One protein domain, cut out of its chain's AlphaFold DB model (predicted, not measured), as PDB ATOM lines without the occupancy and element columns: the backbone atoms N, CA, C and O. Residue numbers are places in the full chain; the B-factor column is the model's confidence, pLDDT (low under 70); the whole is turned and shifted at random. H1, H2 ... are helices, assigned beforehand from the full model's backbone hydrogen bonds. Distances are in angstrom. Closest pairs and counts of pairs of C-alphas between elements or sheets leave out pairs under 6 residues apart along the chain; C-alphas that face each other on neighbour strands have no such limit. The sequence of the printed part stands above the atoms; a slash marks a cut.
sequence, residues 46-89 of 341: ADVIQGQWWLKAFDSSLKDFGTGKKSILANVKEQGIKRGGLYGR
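AT A GLANCE: This is residues 46 to 89 of the 341 residues of an uncharacterized protein of Aureobasidium pullulans (UniProt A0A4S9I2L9). The model is a flat, open hook: H1 and H2 make one arm, the chain turns through residues 65 to 71, and H3 stands about perpendicular to H2. Residues 46 to 56 stick out, and residues 80 to 89 fold back after H3. The printed part has 44 residues with three named helices, H1, H2, H3 in that order, and no named strand; its class is all helix. It is only just loose, close to compact, with a radius of gyration of the C-alphas of 11.4 A, and spans 30 by 25 by 11 A.

IN THESE COORDINATES: Find C-alpha 46 at (-1.496, -3.388, 34.702), where H1, residues 46 to 51, begins; it is 8.5 A long. H2, residues 53 to 64, runs 16.5 A. H3, residues 72 to 79, runs 10.3 A to C-alpha 79 at (0.978, -28.640, 44.524).

HOW THE PARTS SIT: H1 and H2 meet only through their link. H2 and H3 are close but not clearly touching; look at their closest C-alphas, Ser 61 and Ile 72, 7.0 A apart. Their lines are about perpendicular, at 84 degrees. H1 and H3 are apart. Every O i to N i+4 pair is within hydrogen-bond range in H1, H2 and H3.

THE WHOLE: The two C-alphas farthest apart, of Asp 47 and Gly 68, are 32.4 A apart. The printed part has no cut and no long link between helices. Look for pLDDT under 70 at residue 73, residues 79 to 84 and residue 86.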
ATOM      1  N   ALA A  46      -1.125  -2.034  34.324       80.31
ATOM      2  CA  ALA A  46      -1.496  -3.388  34.702       80.31
ATOM      3  C   ALA A  46      -2.033  -4.176  33.501       80.31
ATOM      4  O   ALA A  46      -1.565  -5.283  33.280       80.31
ATOM      5  N   ASP A  47      -2.911  -3.588  32.689       79.06
ATOM      6  CA  ASP A  47      -3.570  -4.272  31.569       79.06
ATOM      7  C   ASP A  47      -2.575  -4.612  30.452       79.06
ATOM      8  O   ASP A  47      -2.612  -5.707  29.898       79.06
ATOM      9  N   VAL A  48      -1.612  -3.722  30.178       74.88
ATOM     10  CA  VAL A  48      -0.520  -3.988  29.221       74.88
ATOM     11  C   VAL A  48       0.391  -5.115  29.722       74.88
ATOM     12  O   VAL A  48       0.766  -6.000  28.955       74.88
ATOM     13  N   ILE A  49       0.733  -5.116  31.016       74.00
ATOM     14  CA  ILE A  49       1.557  -6.168  31.633       74.00
ATOM     15  C   ILE A  49       0.792  -7.499  31.697       74.00
ATOM     16  O   ILE A  49       1.386  -8.556  31.482       74.00
ATOM     17  N   GLN A  50      -0.516  -7.453  31.960       72.88
ATOM     18  CA  GLN A  50      -1.393  -8.617  31.957       72.88
ATOM     19  C   GLN A  50      -1.574  -9.161  30.542       72.88
ATOM     20  O   GLN A  50      -1.416 -10.356  30.373       72.88
ATOM     21  N   GLY A  51      -1.768  -8.345  29.503       78.31
ATOM     22  CA  GLY A  51      -1.832  -8.824  28.112       78.31
ATOM     23  C   GLY A  51      -0.599  -9.631  27.666       78.31
ATOM     24  O   GLY A  51      -0.697 -10.474  26.779       78.31
ATOM     25  N   GLN A  52       0.544  -9.434  28.332       86.69
ATOM     26  CA  GLN A  52       1.792 -10.176  28.121       86.69
ATOM     27  C   GLN A  52       2.002 -11.341  29.113       86.69
ATOM     28  O   GLN A  52       3.115 -11.862  29.223       86.69
ATOM     29  N   TRP A  53       0.966 -11.777  29.845       81.81
ATOM     30  CA  TRP A  53       1.076 -12.858  30.838       81.81
ATOM     31  C   TRP A  53       1.556 -14.172  30.211       81.81
ATOM     32  O   TRP A  53       2.414 -14.840  30.786       81.81
ATOM     33  N   TRP A  54       1.064 -14.500  29.012       84.25
ATOM     34  CA  TRP A  54       1.440 -15.709  28.276       84.25
ATOM     35  C   TRP A  54       2.904 -15.664  27.816       84.25
ATOM     36  O   TRP A  54       3.631 -16.633  28.011       84.25
ATOM     37  N   LEU A  55       3.363 -14.520  27.290       87.56
ATOM     38  CA  LEU A  55       4.737 -14.337  26.819       87.56
ATOM     39  C   LEU A  55       5.724 -14.475  27.981       87.56
ATOM     40  O   LEU A  55       6.748 -15.137  27.853       87.56
ATOM     41  N   LYS A  56       5.386 -13.907  29.147       86.00
ATOM     42  CA  LYS A  56       6.202 -14.031  30.362       86.00
ATOM     43  C   LYS A  56       6.166 -15.436  30.963       86.00
ATOM     44  O   LYS A  56       7.184 -15.867  31.491       86.00
ATOM     45  N   ALA A  57       5.039 -16.144  30.878       83.56
ATOM     46  CA  ALA A  57       4.948 -17.542  31.298       83.56
ATOM     47  C   ALA A  57       5.799 -18.455  30.394       83.56
ATOM     48  O   ALA A  57       6.553 -19.286  30.899       83.56
ATOM     49  N   PHE A  58       5.749 -18.245  29.077       85.81
ATOM     50  CA  PHE A  58       6.562 -18.962  28.093       85.81
ATOM     51  C   PHE A  58       8.064 -18.669  28.251       85.81
ATOM     52  O   PHE A  58       8.873 -19.580  28.363       85.81
ATOM     53  N   ASP A  59       8.450 -17.400  28.372       89.88
ATOM     54  CA  ASP A  59       9.838 -17.000  28.639       89.88
ATOM     55  C   ASP A  59      10.341 -17.512  30.008       89.88
ATOM     56  O   ASP A  59      11.509 -17.871  30.151       89.88
ATOM     57  N   SER A  60       9.465 -17.630  31.018       83.75
ATOM     58  CA  SER A  60       9.825 -18.296  32.277       83.75
ATOM     59  C   SER A  60      10.010 -19.807  32.122       83.75
ATOM     60  O   SER A  60      10.965 -20.336  32.683       83.75
ATOM     61  N   SER A  61       9.186 -20.496  31.319       83.50
ATOM     62  CA  SER A  61       9.391 -21.929  31.081       83.50
ATOM     63  C   SER A  61      10.704 -22.178  30.339       83.50
ATOM     64  O   SER A  61      11.472 -23.028  30.782       83.50
ATOM     65  N   LEU A  62      11.027 -21.372  29.316       87.88
ATOM     66  CA  LEU A  62      12.315 -21.400  28.603       87.88
ATOM     67  C   LEU A  62      13.532 -21.273  29.533       87.88
ATOM     68  O   LEU A  62      14.532 -21.950  29.316       87.88
ATOM     69  N   LYS A  63      13.443 -20.460  30.592       87.88
ATOM     70  CA  LYS A  63      14.520 -20.272  31.587       87.88
ATOM     71  C   LYS A  63      14.624 -21.398  32.617       87.88
ATOM     72  O   LYS A  63      15.683 -21.568  33.223       87.88
ATOM     73  N   ASP A  64      13.543 -22.143  32.827       82.44
ATOM     74  CA  ASP A  64      13.527 -23.295  33.728       82.44
ATOM     75  C   ASP A  64      14.058 -24.570  33.040       82.44
ATOM     76  O   ASP A  64      14.638 -25.421  33.719       82.44
ATOM     77  N   PHE A  65      13.961 -24.691  31.706       79.69
ATOM     78  CA  PHE A  65      14.590 -25.797  30.966       79.69
ATOM     79  C   PHE A  65      16.112 -25.831  31.194       79.69
ATOM     80  O   PHE A  65      16.803 -24.817  31.145       79.69
ATOM     81  N   GLY A  66      16.642 -27.025  31.474       77.94
ATOM     82  CA  GLY A  66      18.075 -27.263  31.688       77.94
ATOM     83  C   GLY A  66      18.639 -26.813  33.043       77.94
ATOM     84  O   GLY A  66      19.714 -27.270  33.414       77.94
ATOM     85  N   THR A  67      17.936 -25.991  33.835       78.50
ATOM     86  CA  THR A  67      18.468 -25.489  35.126       78.50
ATOM     87  C   THR A  67      18.134 -26.363  36.342       78.50
ATOM     88  O   THR A  67      18.379 -25.951  37.475       78.50
ATOM     89  N   GLY A  68      17.542 -27.546  36.137       75.75
ATOM     90  CA  GLY A  68      17.151 -28.487  37.203       75.75
ATOM     91  C   GLY A  68      16.018 -28.000  38.119       75.75
ATOM     92  O   GLY A  68      15.596 -28.714  39.027       75.75
ATOM     93  N   LYS A  69      15.500 -26.789  37.892       76.81
ATOM     94  CA  LYS A  69      14.395 -26.210  38.660       76.81
ATOM     95  C   LYS A  69      13.083 -26.860  38.242       76.81
ATOM     96  O   LYS A  69      12.829 -27.075  37.059       76.81
ATOM     97  N   LYS A  70      12.213 -27.120  39.218       70.75
ATOM     98  CA  LYS A  70      10.845 -27.568  38.942       70.75
ATOM     99  C   LYS A  70      10.115 -26.462  38.186       70.75
ATOM    100  O   LYS A  70       9.823 -25.417  38.767       70.75
ATOM    101  N   SER A  71       9.814 -26.706  36.912       73.94
ATOM    102  CA  SER A  71       9.064 -25.766  36.080       73.94
ATOM    103  C   SER A  71       7.737 -25.385  36.741       73.94
ATOM    104  O   SER A  71       7.187 -26.130  37.561       73.94
ATOM    105  N   ILE A  72       7.178 -24.233  36.369       71.06
ATOM    106  CA  ILE A  72       5.878 -23.785  36.895       71.06
ATOM    107  C   ILE A  72       4.800 -24.870  36.697       71.06
ATOM    108  O   ILE A  72       4.006 -25.111  37.603       71.06
ATOM    109  N   LEU A  73       4.828 -25.591  35.570       69.31
ATOM    110  CA  LEU A  73       3.923 -26.713  35.280       69.31
ATOM    111  C   LEU A  73       4.152 -27.925  36.201       69.31
ATOM    112  O   LEU A  73       3.181 -28.513  36.677       69.31
ATOM    113  N   ALA A  74       5.405 -28.274  36.512       74.12
ATOM    114  CA  ALA A  74       5.706 -29.328  37.485       74.12
ATOM    115  C   ALA A  74       5.205 -28.952  38.893       74.12
ATOM    116  O   ALA A  74       4.568 -29.764  39.559       74.12
ATOM    117  N   ASN A  75       5.381 -27.692  39.306       74.12
ATOM    118  CA  ASN A  75       4.813 -27.177  40.555       74.12
ATOM    119  C   ASN A  75       3.271 -27.191  40.566       74.12
ATOM    120  O   ASN A  75       2.681 -27.449  41.614       74.12
ATOM    121  N   VAL A  76       2.601 -26.957  39.427       72.38
ATOM    122  CA  VAL A  76       1.136 -27.114  39.308       72.38
ATOM    123  C   VAL A  76       0.729 -28.577  39.501       72.38
ATOM    124  O   VAL A  76      -0.233 -28.842  40.219       72.38
ATOM    125  N   LYS A  77       1.467 -29.521  38.901       71.44
ATOM    126  CA  LYS A  77       1.205 -30.964  39.019       71.44
ATOM    127  C   LYS A  77       1.404 -31.475  40.452       71.44
ATOM    128  O   LYS A  77       0.589 -32.254  40.928       71.44
ATOM    129  N   GLU A  78       2.448 -31.017  41.144       76.31
ATOM    130  CA  GLU A  78       2.758 -31.433  42.521       76.31
ATOM    131  C   GLU A  78       1.885 -30.748  43.587       76.31
ATOM    132  O   GLU A  78       1.432 -31.398  44.525       76.31
ATOM    133  N   GLN A  79       1.658 -29.433  43.481       68.88
ATOM    134  CA  GLN A  79       0.978 -28.640  44.524       68.88
ATOM    135  C   GLN A  79      -0.500 -28.342  44.203       68.88
ATOM    136  O   GLN A  79      -1.211 -27.719  45.002       68.88
ATOM    137  N   GLY A  80      -0.974 -28.791  43.040       66.81
ATOM    138  CA  GLY A  80      -2.360 -28.712  42.597       66.81
ATOM    139  C   GLY A  80      -2.891 -27.293  42.362       66.81
ATOM    140  O   GLY A  80      -2.178 -26.281  42.363       66.81
ATOM    141  N   ILE A  81      -4.216 -27.226  42.198       67.81
ATOM    142  CA  ILE A  81      -4.987 -26.028  41.809       67.81
ATOM    143  C   ILE A  81      -4.631 -24.785  42.648       67.81
ATOM    144  O   ILE A  81      -4.587 -23.667  42.139       67.81
ATOM    145  N   LYS A  82      -4.338 -24.979  43.941       68.81
ATOM    146  CA  LYS A  82      -4.100 -23.911  44.928       68.81
ATOM    147  C   LYS A  82      -2.787 -23.143  44.720       68.81
ATOM    148  O   LYS A  82      -2.659 -22.033  45.233       68.81
ATOM    149  N   ARG A  83      -1.818 -23.717  43.998       66.06
ATOM    150  CA  ARG A  83      -0.500 -23.113  43.719       66.06
ATOM    151  C   ARG A  83      -0.259 -22.838  42.235       66.06
ATOM    152  O   ARG A  83       0.530 -21.954  41.921       66.06
ATOM    153  N   GLY A  84      -0.987 -23.505  41.339       65.31
ATOM    154  CA  GLY A  84      -0.833 -23.352  39.889       65.31
ATOM    155  C   GLY A  84      -1.379 -22.065  39.255       65.31
ATOM    156  O   GLY A  84      -1.303 -21.913  38.037       65.31
ATOM    157  N   GLY A  85      -1.957 -21.143  40.030       74.06
ATOM    158  CA  GLY A  85      -2.532 -19.903  39.497       74.06
ATOM    159  C   GLY A  85      -3.606 -20.177  38.438       74.06
ATOM    160  O   GLY A  85      -4.525 -20.960  38.673       74.06
ATOM    161  N   LEU A  86      -3.486 -19.555  37.260       69.50
ATOM    162  CA  LEU A  86      -4.404 -19.804  36.141       69.50
ATOM    163  C   LEU A  86      -4.309 -21.253  35.624       69.50
ATOM    164  O   LEU A  86      -5.332 -21.858  35.311       69.50
ATOM    165  N   TYR A  87      -3.099 -21.825  35.602       70.25
ATOM    166  CA  TYR A  87      -2.836 -23.178  35.099       70.25
ATOM    167  C   TYR A  87      -3.421 -24.284  35.983       70.25
ATOM    168  O   TYR A  87      -3.702 -25.373  35.497       70.25
ATOM    169  N   GLY A  88      -3.690 -23.996  37.260       72.12
ATOM    170  CA  GLY A  88      -4.321 -24.949  38.173       72.12
ATOM    171  C   GLY A  88      -5.765 -25.322  37.815       72.12
ATOM    172  O   GLY A  88      -6.285 -26.288  38.357       72.12
ATOM    173  N   ARG A  89      -6.435 -24.561  36.939       73.69
ATOM    174  CA  ARG A  89      -7.843 -24.782  36.556       73.69
ATOM    175  C   ARG A  89      -8.022 -25.652  35.313       73.69
ATOM    176  O   ARG A  89      -9.151 -26.013  35.002       73.69
TER     177      ARG A  89